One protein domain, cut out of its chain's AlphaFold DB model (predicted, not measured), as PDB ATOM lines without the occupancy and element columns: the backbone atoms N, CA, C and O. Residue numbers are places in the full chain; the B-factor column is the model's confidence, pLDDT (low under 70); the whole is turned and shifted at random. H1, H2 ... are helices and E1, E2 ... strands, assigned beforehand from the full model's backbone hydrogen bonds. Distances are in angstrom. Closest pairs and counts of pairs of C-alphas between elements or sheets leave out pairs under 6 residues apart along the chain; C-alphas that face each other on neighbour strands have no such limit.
ATOM      1  N   ALA A   7     -30.522  90.936   2.233       97.50
ATOM      2  CA  ALA A   7     -30.549  92.036   1.276       97.50
ATOM      3  C   ALA A   7     -31.848  92.833   1.449       97.50
ATOM      4  O   ALA A   7     -32.932  92.257   1.429       97.50
ATOM      5  N   ILE A   8     -31.746  94.153   1.605       98.12
ATOM      6  CA  ILE A   8     -32.898  95.064   1.586       98.12
ATOM      7  C   ILE A   8     -32.730  95.957   0.363       98.12
ATOM      8  O   ILE A   8     -31.752  96.701   0.283       98.12
ATOM      9  N   LEU A   9     -33.640  95.846  -0.599       98.12
ATOM     10  CA  LEU A   9     -33.546  96.523  -1.892       98.12
ATOM     11  C   LEU A   9     -34.884  97.188  -2.233       98.12
ATOM     12  O   LEU A   9     -35.928  96.659  -1.858       98.12
ATOM     13  N   PRO A  10     -34.894  98.321  -2.955       97.12
ATOM     14  CA  PRO A  10     -36.109  98.793  -3.608       97.12
ATOM     15  C   PRO A  10     -36.687  97.691  -4.501       97.12
ATOM     16  O   PRO A  10     -35.926  96.980  -5.153       97.12
ATOM     17  N   ILE A  11     -38.012  97.570  -4.566       96.56
ATOM     18  CA  ILE A  11     -38.694  96.626  -5.464       96.56
ATOM     19  C   ILE A  11     -38.336  96.890  -6.932       96.56
ATOM     20  O   ILE A  11     -38.250  95.959  -7.724       96.56
ATOM     21  N   GLY A  12     -38.013  98.139  -7.264       95.50
ATOM     22  CA  GLY A  12     -37.702  98.585  -8.615       95.50
ATOM     23  C   GLY A  12     -38.946  99.050  -9.364       95.50
ATOM     24  O   GLY A  12     -40.083  98.800  -8.964       95.50
ATOM     25  N   ILE A  13     -38.723  99.748 -10.470       94.69
ATOM     26  CA  ILE A  13     -39.791 100.300 -11.297       94.69
ATOM     27  C   ILE A  13     -40.489  99.185 -12.079       94.69
ATOM     28  O   ILE A  13     -39.854  98.427 -12.820       94.69
ATOM     29  N   PHE A  14     -41.815  99.120 -11.982       94.25
ATOM     30  CA  PHE A  14     -42.613  98.258 -12.847       94.25
ATOM     31  C   PHE A  14     -42.726  98.875 -14.242       94.25
ATOM     32  O   PHE A  14     -43.619  99.669 -14.525       94.25
ATOM     33  N   GLU A  15     -41.812  98.498 -15.139       93.00
ATOM     34  CA  GLU A  15     -41.933  98.837 -16.564       93.00
ATOM     35  C   GLU A  15     -43.167  98.168 -17.189       93.00
ATOM     36  O   GLU A  15     -43.874  98.764 -18.007       93.00
ATOM     37  N   TYR A  16     -43.447  96.942 -16.747       92.81
ATOM     38  CA  TYR A  16     -44.615  96.154 -17.112       92.81
ATOM     39  C   TYR A  16     -45.376  95.763 -15.851       92.81
ATOM     40  O   TYR A  16     -44.774  95.433 -14.828       92.81
ATOM     41  N   HIS A  17     -46.701  95.757 -15.941       91.81
ATOM     42  CA  HIS A  17     -47.562  95.253 -14.890       91.81
ATOM     43  C   HIS A  17     -47.291  93.752 -14.696       91.81
ATOM     44  O   HIS A  17     -47.405  92.990 -15.663       91.81
ATOM     45  N   PRO A  18     -46.989  93.290 -13.469       90.00
ATOM     46  CA  PRO A  18     -46.469  91.940 -13.240       90.00
ATOM     47  C   PRO A  18     -47.458  90.829 -13.622       90.00
ATOM     48  O   PRO A  18     -47.039  89.756 -14.044       90.00
ATOM     49  N   PHE A  19     -48.767  91.090 -13.538       91.44
ATOM     50  CA  PHE A  19     -49.802  90.093 -13.851       91.44
ATOM     51  C   PHE A  19     -50.388  90.166 -15.267       91.44
ATOM     52  O   PHE A  19     -50.792  89.141 -15.814       91.44
ATOM     53  N   THR A  20     -50.474  91.354 -15.871       91.31
ATOM     54  CA  THR A  20     -51.123  91.536 -17.183       91.31
ATOM     55  C   THR A  20     -50.107  91.645 -18.316       91.31
ATOM     56  O   THR A  20     -50.468  91.455 -19.475       91.31
ATOM     57  N   GLY A  21     -48.846  91.962 -17.998       91.69
ATOM     58  CA  GLY A  21     -47.807  92.263 -18.981       91.69
ATOM     59  C   GLY A  21     -48.024  93.585 -19.721       91.69
ATOM     60  O   GLY A  21     -47.284  93.883 -20.657       91.69
ATOM     61  N   GLU A  22     -49.025  94.383 -19.335       93.06
ATOM     62  CA  GLU A  22     -49.229  95.715 -19.898       93.06
ATOM     63  C   GLU A  22     -48.048  96.612 -19.549       93.06
ATOM     64  O   GLU A  22     -47.565  96.620 -18.420       93.06
ATOM     65  N   ARG A  23     -47.590  97.396 -20.518       92.38
ATOM     66  CA  ARG A  23     -46.521  98.351 -20.279       92.38
ATOM     67  C   ARG A  23     -47.052  99.582 -19.546       92.38
ATOM     68  O   ARG A  23     -47.928 100.265 -20.069       92.38
ATOM     69  N   LEU A  24     -46.481  99.889 -18.384       91.31
ATOM     70  CA  LEU A  24     -46.930 100.987 -17.522       91.31
ATOM     71  C   LEU A  24     -46.230 102.313 -17.834       91.31
ATOM     72  O   LEU A  24     -46.827 103.379 -17.689       91.31
ATOM     73  N   ILE A  25     -44.979 102.262 -18.298       90.94
ATOM     74  CA  ILE A  25     -44.193 103.448 -18.659       90.94
ATOM     75  C   ILE A  25     -43.516 103.285 -20.019       90.94
ATOM     76  O   ILE A  25     -43.206 102.184 -20.469       90.94
ATOM     77  N   THR A  26     -43.292 104.399 -20.714       92.69
ATOM     78  CA  THR A  26     -42.619 104.384 -22.018       92.69
ATOM     79  C   THR A  26     -41.129 104.056 -21.879       92.69
ATOM     80  O   THR A  26     -40.521 104.272 -20.835       92.69
ATOM     81  N   SER A  27     -40.502 103.575 -22.956       91.69
ATOM     82  CA  SER A  27     -39.092 103.128 -22.986       91.69
ATOM     83  C   SER A  27     -38.129 104.273 -22.778       91.69
ATOM     84  O   SER A  27     -36.991 104.083 -22.369       91.69
ATOM     85  N   GLU A  28     -38.590 105.468 -23.105       94.31
ATOM     86  CA  GLU A  28     -37.835 106.697 -23.038       94.31
ATOM     87  C   GLU A  28     -38.128 107.451 -21.735       94.31
ATOM     88  O   GLU A  28     -37.606 108.555 -21.556       94.31
ATOM     89  N   HIS A  29     -38.955 106.889 -20.839       94.00
ATOM     90  CA  HIS A  29     -39.294 107.533 -19.579       94.00
ATOM     91  C   HIS A  29     -38.011 107.766 -18.761       94.00
ATOM     92  O   HIS A  29     -37.277 106.810 -18.502       94.00
ATOM     93  N   PRO A  30     -37.716 109.009 -18.329       94.50
ATOM     94  CA  PRO A  30     -36.440 109.340 -17.693       94.50
ATOM     95  C   PRO A  30     -36.101 108.493 -16.462       94.50
ATOM     96  O   PRO A  30     -34.927 108.227 -16.232       94.50
ATOM     97  N   VAL A  31     -37.113 108.031 -15.717       92.56
ATOM     98  CA  VAL A  31     -36.931 107.190 -14.518       92.56
ATOM     99  C   VAL A  31     -36.132 105.912 -14.797       92.56
ATOM    100  O   VAL A  31     -35.330 105.514 -13.966       92.56
ATOM    101  N   LEU A  32     -36.259 105.334 -16.000       92.94
ATOM    102  CA  LEU A  32     -35.558 104.105 -16.398       92.94
ATOM    103  C   LEU A  32     -34.036 104.289 -16.528       92.94
ATOM    104  O   LEU A  32     -33.314 103.325 -16.755       92.94
ATOM    105  N   LYS A  33     -33.536 105.528 -16.449       93.62
ATOM    106  CA  LYS A  33     -32.097 105.833 -16.444       93.62
ATOM    107  C   LYS A  33     -31.533 106.019 -15.041       93.62
ATOM    108  O   LYS A  33     -30.319 105.971 -14.878       93.62
ATOM    109  N   GLU A  34     -32.403 106.271 -14.070       93.94
ATOM    110  CA  GLU A  34     -32.030 106.646 -12.706       93.94
ATOM    111  C   GLU A  34     -32.329 105.519 -11.710       93.94
ATOM    112  O   GLU A  34     -31.601 105.351 -10.734       93.94
ATOM    113  N   GLU A  35     -33.366 104.720 -11.968       93.56
ATOM    114  CA  GLU A  35     -33.815 103.639 -11.094       93.56
ATOM    115  C   GLU A  35     -33.793 102.287 -11.804       93.56
ATOM    116  O   GLU A  35     -34.072 102.185 -12.999       93.56
ATOM    117  N   ALA A  36     -33.489 101.237 -11.041       96.00
ATOM    118  CA  ALA A  36     -33.580  99.868 -11.525       96.00
ATOM    119  C   ALA A  36     -35.047  99.482 -11.746       96.00
ATOM    120  O   ALA A  36     -35.919  99.765 -10.919       96.00
ATOM    121  N   THR A  37     -35.315  98.786 -12.843       95.88
ATOM    122  CA  THR A  37     -36.597  98.113 -13.060       95.88
ATOM    123  C   THR A  37     -36.771  96.943 -12.093       95.88
ATOM    124  O   THR A  37     -35.801  96.397 -11.570       95.88
ATOM    125  N   PHE A  38     -38.013  96.496 -11.900       95.81
ATOM    126  CA  PHE A  38     -38.318  95.287 -11.132       95.81
ATOM    127  C   PHE A  38     -37.503  94.081 -11.625       95.81
ATOM    128  O   PHE A  38     -36.915  93.352 -10.830       95.81
ATOM    129  N   VAL A  39     -37.383  93.913 -12.945       95.62
ATOM    130  CA  VAL A  39     -36.603  92.823 -13.549       95.62
ATOM    131  C   VAL A  39     -35.115  92.951 -13.222       95.62
ATOM    132  O   VAL A  39     -34.493  91.970 -12.822       95.62
ATOM    133  N   GLU A  40     -34.535  94.145 -13.337       97.44
ATOM    134  CA  GLU A  40     -33.128  94.371 -12.983       97.44
ATOM    135  C   GLU A  40     -32.868  94.134 -11.491       97.44
ATOM    136  O   GLU A  40     -31.857  93.525 -11.139       97.44
ATOM    137  N   THR A  41     -33.794  94.530 -10.614       97.88
ATOM    138  CA  THR A  41     -33.735  94.214  -9.181       97.88
ATOM    139  C   THR A  41     -33.697  92.702  -8.944       97.88
ATOM    140  O   THR A  41     -32.879  92.231  -8.151       97.88
ATOM    141  N   LEU A  42     -34.517  91.913  -9.649       97.81
ATOM    142  CA  LEU A  42     -34.479  90.449  -9.542       97.81
ATOM    143  C   LEU A  42     -33.135  89.866 -10.002       97.81
ATOM    144  O   LEU A  42     -32.618  88.945  -9.369       97.81
ATOM    145  N   GLU A  43     -32.531  90.411 -11.058       97.69
ATOM    146  CA  GLU A  43     -31.196  89.989 -11.501       97.69
ATOM    147  C   GLU A  43     -30.106  90.340 -10.478       97.69
ATOM    148  O   GLU A  43     -29.208  89.531 -10.228       97.69
ATOM    149  N   ILE A  44     -30.216  91.492  -9.807       97.12
ATOM    150  CA  ILE A  44     -29.341  91.850  -8.682       97.12
ATOM    151  C   ILE A  44     -29.492  90.832  -7.544       97.12
ATOM    152  O   ILE A  44     -28.484  90.344  -7.029       97.12
ATOM    153  N   ILE A  45     -30.721  90.457  -7.174       97.38
ATOM    154  CA  ILE A  45     -30.983  89.462  -6.119       97.38
ATOM    155  C   ILE A  45     -30.356  88.112  -6.477       97.38
ATOM    156  O   ILE A  45     -29.639  87.533  -5.659       97.38
ATOM    157  N   LYS A  46     -30.552  87.639  -7.713       96.38
ATOM    158  CA  LYS A  46     -29.951  86.388  -8.206       96.38
ATOM    159  C   LYS A  46     -28.425  86.427  -8.142       96.38
ATOM    160  O   LYS A  46     -27.803  85.451  -7.726       96.38
ATOM    161  N   ALA A  47     -27.816  87.548  -8.526       95.88
ATOM    162  CA  ALA A  47     -26.365  87.714  -8.502       95.88
ATOM    163  C   ALA A  47     -25.793  87.771  -7.073       95.88
ATOM    164  O   ALA A  47     -24.714  87.229  -6.819       95.88
ATOM    165  N   LEU A  48     -26.505  88.411  -6.139       95.94
ATOM    166  CA  LEU A  48     -26.119  88.490  -4.726       95.94
ATOM    167  C   LEU A  48     -26.325  87.164  -3.980       95.94
ATOM    168  O   LEU A  48     -25.591  86.887  -3.029       95.94
ATOM    169  N   ASN A  49     -27.304  86.361  -4.413       95.69
ATOM    170  CA  ASN A  49     -27.720  85.102  -3.794       95.69
ATOM    171  C   ASN A  49     -27.863  85.211  -2.255       95.69
ATOM    172  O   ASN A  49     -27.172  84.490  -1.519       95.69
ATOM    173  N   PRO A  50     -28.675  86.160  -1.748       96.56
ATOM    174  CA  PRO A  50     -28.835  86.382  -0.317       96.56
ATOM    175  C   PRO A  50     -29.602  85.232   0.344       96.56
ATOM    176  O   PRO A  50     -30.399  84.554  -0.301       96.56
ATOM    177  N   LYS A  51     -29.423  85.031   1.656       95.75
ATOM    178  CA  LYS A  51     -30.263  84.061   2.385       95.75
ATOM    179  C   LYS A  51     -31.711  84.532   2.508       95.75
ATOM    180  O   LYS A  51     -32.590  83.679   2.524       95.75
ATOM    181  N   LYS A  52     -31.952  85.843   2.606       96.75
ATOM    182  CA  LYS A  52     -33.279  86.476   2.600       96.75
ATOM    183  C   LYS A  52     -33.214  87.824   1.887       96.75
ATOM    184  O   LYS A  52     -32.249  88.571   2.065       96.75
ATOM    185  N   THR A  53     -34.259  88.153   1.140       98.19
ATOM    186  CA  THR A  53     -34.443  89.470   0.526       98.19
ATOM    187  C   THR A  53     -35.703  90.132   1.065       98.19
ATOM    188  O   THR A  53     -36.737  89.483   1.186       98.19
ATOM    189  N   ILE A  54     -35.631  91.431   1.346       98.38
ATOM    190  CA  ILE A  54     -36.795  92.265   1.649       98.38
ATOM    191  C   ILE A  54     -36.885  93.369   0.603       98.38
ATOM    192  O   ILE A  54     -35.953  94.163   0.453       98.38
ATOM    193  N   LEU A  55     -38.004  93.409  -0.118       98.19
ATOM    194  CA  LEU A  55     -38.272  94.429  -1.126       98.19
ATOM    195  C   LEU A  55     -39.061  95.587  -0.515       98.19
ATOM    196  O   LEU A  55     -40.141  95.389   0.035       98.19
ATOM    197  N   ILE A  56     -38.498  96.791  -0.597       97.12
ATOM    198  CA  ILE A  56     -39.054  98.038  -0.050       97.12
ATOM    199  C   ILE A  56     -39.436  99.004  -1.179       97.12
ATOM    200  O   ILE A  56     -39.303  98.674  -2.354       97.12
ATOM    201  N   HIS A  57     -39.845 100.228  -0.831       95.69
ATOM    202  CA  HIS A  57     -40.101 101.298  -1.806       95.69
ATOM    203  C   HIS A  57     -41.216 100.933  -2.804       95.69
ATOM    204  O   HIS A  57     -41.100 101.119  -4.015       95.69
ATOM    205  N   ILE A  58     -42.293 100.348  -2.275       93.50
ATOM    206  CA  ILE A  58     -43.471  99.957  -3.045       93.50
ATOM    207  C   ILE A  58     -44.362 101.189  -3.191       93.50
ATOM    208  O   ILE A  58     -45.003 101.618  -2.236       93.50
ATOM    209  N   GLU A  59     -44.380 101.763  -4.389       86.56
ATOM    210  CA  GLU A  59     -45.153 102.968  -4.678       86.56
ATOM    211  C   GLU A  59     -46.629 102.657  -4.958       86.56
ATOM    212  O   GLU A  59     -46.950 101.711  -5.680       86.56
ATOM    213  N   GLU A  60     -47.537 103.501  -4.455       84.38
ATOM    214  CA  GLU A  60     -48.988 103.381  -4.687       84.38
ATOM    215  C   GLU A  60     -49.331 103.377  -6.186       84.38
ATOM    216  O   GLU A  60     -50.217 102.649  -6.633       84.38
ATOM    217  N   MET A  61     -48.576 104.140  -6.987       82.12
ATOM    218  CA  MET A  61     -48.763 104.236  -8.441       82.12
ATOM    219  C   MET A  61     -48.577 102.908  -9.185       82.12
ATOM    220  O   MET A  61     -49.002 102.801 -10.333       82.12
ATOM    221  N   ASN A  62     -47.983 101.897  -8.545       81.25
ATOM    222  CA  ASN A  62     -47.877 100.557  -9.114       81.25
ATOM    223  C   ASN A  62     -49.250  99.879  -9.254       81.25
ATOM    224  O   ASN A  62     -49.377  98.924 -10.014       81.25
ATOM    225  N   GLY A  63     -50.270 100.355  -8.528       86.19
ATOM    226  CA  GLY A  63     -51.638  99.841  -8.616       86.19
ATOM    227  C   GLY A  63     -51.816  98.426  -8.063       86.19
ATOM    228  O   GLY A  63     -52.867  97.832  -8.279       86.19
ATOM    229  N   LEU A  64     -50.813  97.896  -7.357       90.88
ATOM    230  CA  LEU A  64     -50.837  96.557  -6.775       90.88
ATOM    231  C   LEU A  64     -51.437  96.601  -5.372       90.88
ATOM    232  O   LEU A  64     -50.960  97.320  -4.492       90.88
ATOM    233  N   SER A  65     -52.470  95.798  -5.150       91.12
ATOM    234  CA  SER A  65     -53.019  95.556  -3.821       91.12
ATOM    235  C   SER A  65     -52.069  94.718  -2.957       91.12
ATOM    236  O   SER A  65     -51.161  94.043  -3.444       91.12
ATOM    237  N   PHE A  66     -52.307  94.714  -1.644       90.31
ATOM    238  CA  PHE A  66     -51.551  93.873  -0.712       90.31
ATOM    239  C   PHE A  66     -51.621  92.380  -1.076       90.31
ATOM    240  O   PHE A  66     -50.602  91.691  -1.044       90.31
ATOM    241  N   ASP A  67     -52.801  91.891  -1.462       93.62
ATOM    242  CA  ASP A  67     -52.995  90.486  -1.834       93.62
ATOM    243  C   ASP A  67     -52.233  90.133  -3.119       93.62
ATOM    244  O   ASP A  67     -51.629  89.066  -3.212       93.62
ATOM    245  N   GLU A  68     -52.188  91.050  -4.088       94.50
ATOM    246  CA  GLU A  68     -51.391  90.894  -5.309       94.50
ATOM    247  C   GLU A  68     -49.890  90.868  -5.015       94.50
ATOM    248  O   GLU A  68     -49.170  90.016  -5.537       94.50
ATOM    249  N   LEU A  69     -49.406  91.740  -4.126       94.81
ATOM    250  CA  LEU A  69     -48.011  91.715  -3.681       94.81
ATOM    251  C   LEU A  69     -47.665  90.392  -2.983       94.81
ATOM    252  O   LEU A  69     -46.569  89.868  -3.179       94.81
ATOM    253  N   LYS A  70     -48.599  89.817  -2.215       95.50
ATOM    254  CA  LYS A  70     -48.422  88.507  -1.574       95.50
ATOM    255  C   LYS A  70     -48.459  87.337  -2.550       95.50
ATOM    256  O   LYS A  70     -47.690  86.392  -2.378       95.50
ATOM    257  N   GLU A  71     -49.276  87.398  -3.595       96.44
ATOM    258  CA  GLU A  71     -49.228  86.392  -4.660       96.44
ATOM    259  C   GLU A  71     -47.905  86.471  -5.438       96.44
ATOM    260  O   GLU A  71     -47.286  85.444  -5.704       96.44
ATOM    261  N   MET A  72     -47.409  87.679  -5.723       95.44
ATOM    262  CA  MET A  72     -46.098  87.872  -6.352       95.44
ATOM    263  C   MET A  72     -44.955  87.358  -5.465       95.44
ATOM    264  O   MET A  72     -44.070  86.656  -5.947       95.44
ATOM    265  N   GLU A  73     -44.985  87.647  -4.160       97.19
ATOM    266  CA  GLU A  73     -44.040  87.100  -3.173       97.19
ATOM    267  C   GLU A  73     -43.992  85.570  -3.237       97.19
ATOM    268  O   GLU A  73     -42.918  84.971  -3.308       97.19
ATOM    269  N   LYS A  74     -45.160  84.923  -3.266       97.75
ATOM    270  CA  LYS A  74     -45.271  83.470  -3.381       97.75
ATOM    271  C   LYS A  74     -44.662  82.949  -4.686       97.75
ATOM    272  O   LYS A  74     -43.872  82.010  -4.625       97.75
ATOM    273  N   GLN A  75     -44.970  83.562  -5.830       96.69
ATOM    274  CA  GLN A  75     -44.420  83.159  -7.133       96.69
ATOM    275  C   GLN A  75     -42.887  83.246  -7.155       96.69
ATOM    276  O   GLN A  75     -42.212  82.285  -7.512       96.69
ATOM    277  N   LEU A  76     -42.320  84.352  -6.668       97.19
ATOM    278  CA  LEU A  76     -40.865  84.533  -6.600       97.19
ATOM    279  C   LEU A  76     -40.189  83.543  -5.633       97.19
ATOM    280  O   LEU A  76     -39.046  83.128  -5.841       97.19
ATOM    281  N   ASN A  77     -40.887  83.152  -4.566       97.75
ATOM    282  CA  ASN A  77     -40.416  82.135  -3.630       97.75
ATOM    283  C   ASN A  77     -40.456  80.724  -4.228       97.75
ATOM    284  O   ASN A  77     -39.534  79.945  -3.991       97.75
ATOM    285  N   GLU A  78     -41.465  80.407  -5.042       97.69
ATOM    286  CA  GLU A  78     -41.520  79.168  -5.830       97.69
ATOM    287  C   GLU A  78     -40.381  79.101  -6.868       97.69
ATOM    288  O   GLU A  78     -39.868  78.017  -7.150       97.69
ATOM    289  N   GLU A  79     -39.911  80.252  -7.359       95.88
ATOM    290  CA  GLU A  79     -38.706  80.387  -8.195       95.88
ATOM    291  C   GLU A  79     -37.381  80.330  -7.404       95.88
ATOM    292  O   GLU A  79     -36.300  80.286  -7.997       95.88
ATOM    293  N   GLY A  80     -37.443  80.287  -6.070       96.25
ATOM    294  CA  GLY A  80     -36.289  80.091  -5.190       96.25
ATOM    295  C   GLY A  80     -35.578  81.364  -4.718       96.25
ATOM    296  O   GLY A  80     -34.461  81.261  -4.215       96.25
ATOM    297  N   LEU A  81     -36.183  82.552  -4.849       95.94
ATOM    298  CA  LEU A  81     -35.521  83.829  -4.522       95.94
ATOM    299  C   LEU A  81     -35.600  84.265  -3.043       95.94
ATOM    300  O   LEU A  81     -34.941  85.235  -2.673       95.94
ATOM    301  N   ASN A  82     -36.367  83.563  -2.199       96.62
ATOM    302  CA  ASN A  82     -36.603  83.879  -0.777       96.62
ATOM    303  C   ASN A  82     -36.815  85.386  -0.497       96.62
ATOM    304  O   ASN A  82     -35.998  86.043   0.160       96.62
ATOM    305  N   ILE A  83     -37.900  85.926  -1.050       98.00
ATOM    306  CA  ILE A  83     -38.293  87.337  -1.006       98.00
ATOM    307  C   ILE A  83     -39.472  87.529  -0.043       98.00
ATOM    308  O   ILE A  83     -40.378  86.700   0.026       98.00
ATOM    309  N   GLU A  84     -39.469  88.663   0.657       97.69
ATOM    310  CA  GLU A  84     -40.597  89.209   1.412       97.69
ATOM    311  C   GLU A  84     -40.859  90.663   0.984       97.69
ATOM    312  O   GLU A  84     -39.929  91.467   0.877       97.69
ATOM    313  N   MET A  85     -42.123  91.013   0.742       97.31
ATOM    314  CA  MET A  85     -42.537  92.394   0.480       97.31
ATOM    315  C   MET A  85     -42.658  93.145   1.802       97.31
ATOM    316  O   MET A  85     -43.395  92.730   2.702       97.31
ATOM    317  N   ALA A  86     -41.940  94.259   1.922       96.44
ATOM    318  CA  ALA A  86     -41.988  95.080   3.115       96.44
ATOM    319  C   ALA A  86     -43.330  95.795   3.262       96.44
ATOM    320  O   ALA A  86     -44.016  96.116   2.292       96.44
TER     321      ALA A  86
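What this domain is: This is residues 7 to 86 of the 94 residues of an uncharacterized protein of Anoxybacillus vitaminiphilus (UniProt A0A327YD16). A small parallel sheet of three strands has helix H2 packed over E1 and E2, while helix H3 runs by the edge strand E3. From the ends of the strands a long loop, residues 11 to 29, reaches away from the sheet to the short helix H1, the named element farthest from the mean of the C-alphas. The printed part has 80 residues, with three named helices and three named strands in the order E1, H1, H2, E2, H3, E3; the sheet's order is E1, E2, E3, all parallel, and the class is mixed, helices and strands. The whole is compact, with a radius of gyration of the C-alphas of 12.3 A and spans of 35 by 26 by 19 A.

How they stand to each other: E1, residues 7 to 10, is an edge strand, parallel to the inner strand E2, residues 52 to 56, at 23 degrees; N 9 and O 54 are 3.0 A apart and N 54 and O 7 2.8 A, both within hydrogen-bond range. H1, residues 30 to 33, is not on the sheet, and it is apart from H2, residues 38 to 48. H2 is on the sheet, over E1 and E2, at a height over the sheet of 9.6 A. It runs along the strands, but only just, at 27 degrees to E2 on the local plane. The closest C-alphas of H2 and E1 are those of Thr 41 and Pro 10, 7.6 A apart. E1, H1, H2 and E2 make a strand-helix-strand unit, two parallel neighbour strands with helices between them in the chain, and its crossover is right-handed. H3, residues 66 to 78, only grazes the sheet, with its residues 66 to 77. The closest C-alphas of H3 and the other edge strand, E3, residues 83 to 85, are those of Glu 73 and Glu 84, 6.1 A apart. E2, H3 and E3 make a second such unit. E3 is parallel to E2 at 27 degrees, with N 84 and O 53 within hydrogen-bond range at 2.9 A. H2 and H3 are apart. Every O i to N i+4 pair is within hydrogen-bond range in H2 and H3; H1 is too short for such a pair.

Where its parts are: E1 begins at C-alpha 7, (-30.549, 92.036, 1.276), and is 10.0 A long. H1 is 5.7 A long. H2 is 15.4 A long and begins at C-alpha 38, (-38.318, 95.287, -11.132). E2 is 13.2 A long, H3 18.5 A and E3 6.8 A, ending at C-alpha 85, (-42.537, 92.394, 0.480).

The domain as a whole: The C-alphas farthest apart, those of Glu 28 and Lys 51, are 34.9 A apart. The printed part has no cut. The link from E1 to H1 is long, with 19 residues. Mean pLDDT of the printed part is 94.5, and no printed residue is under 70.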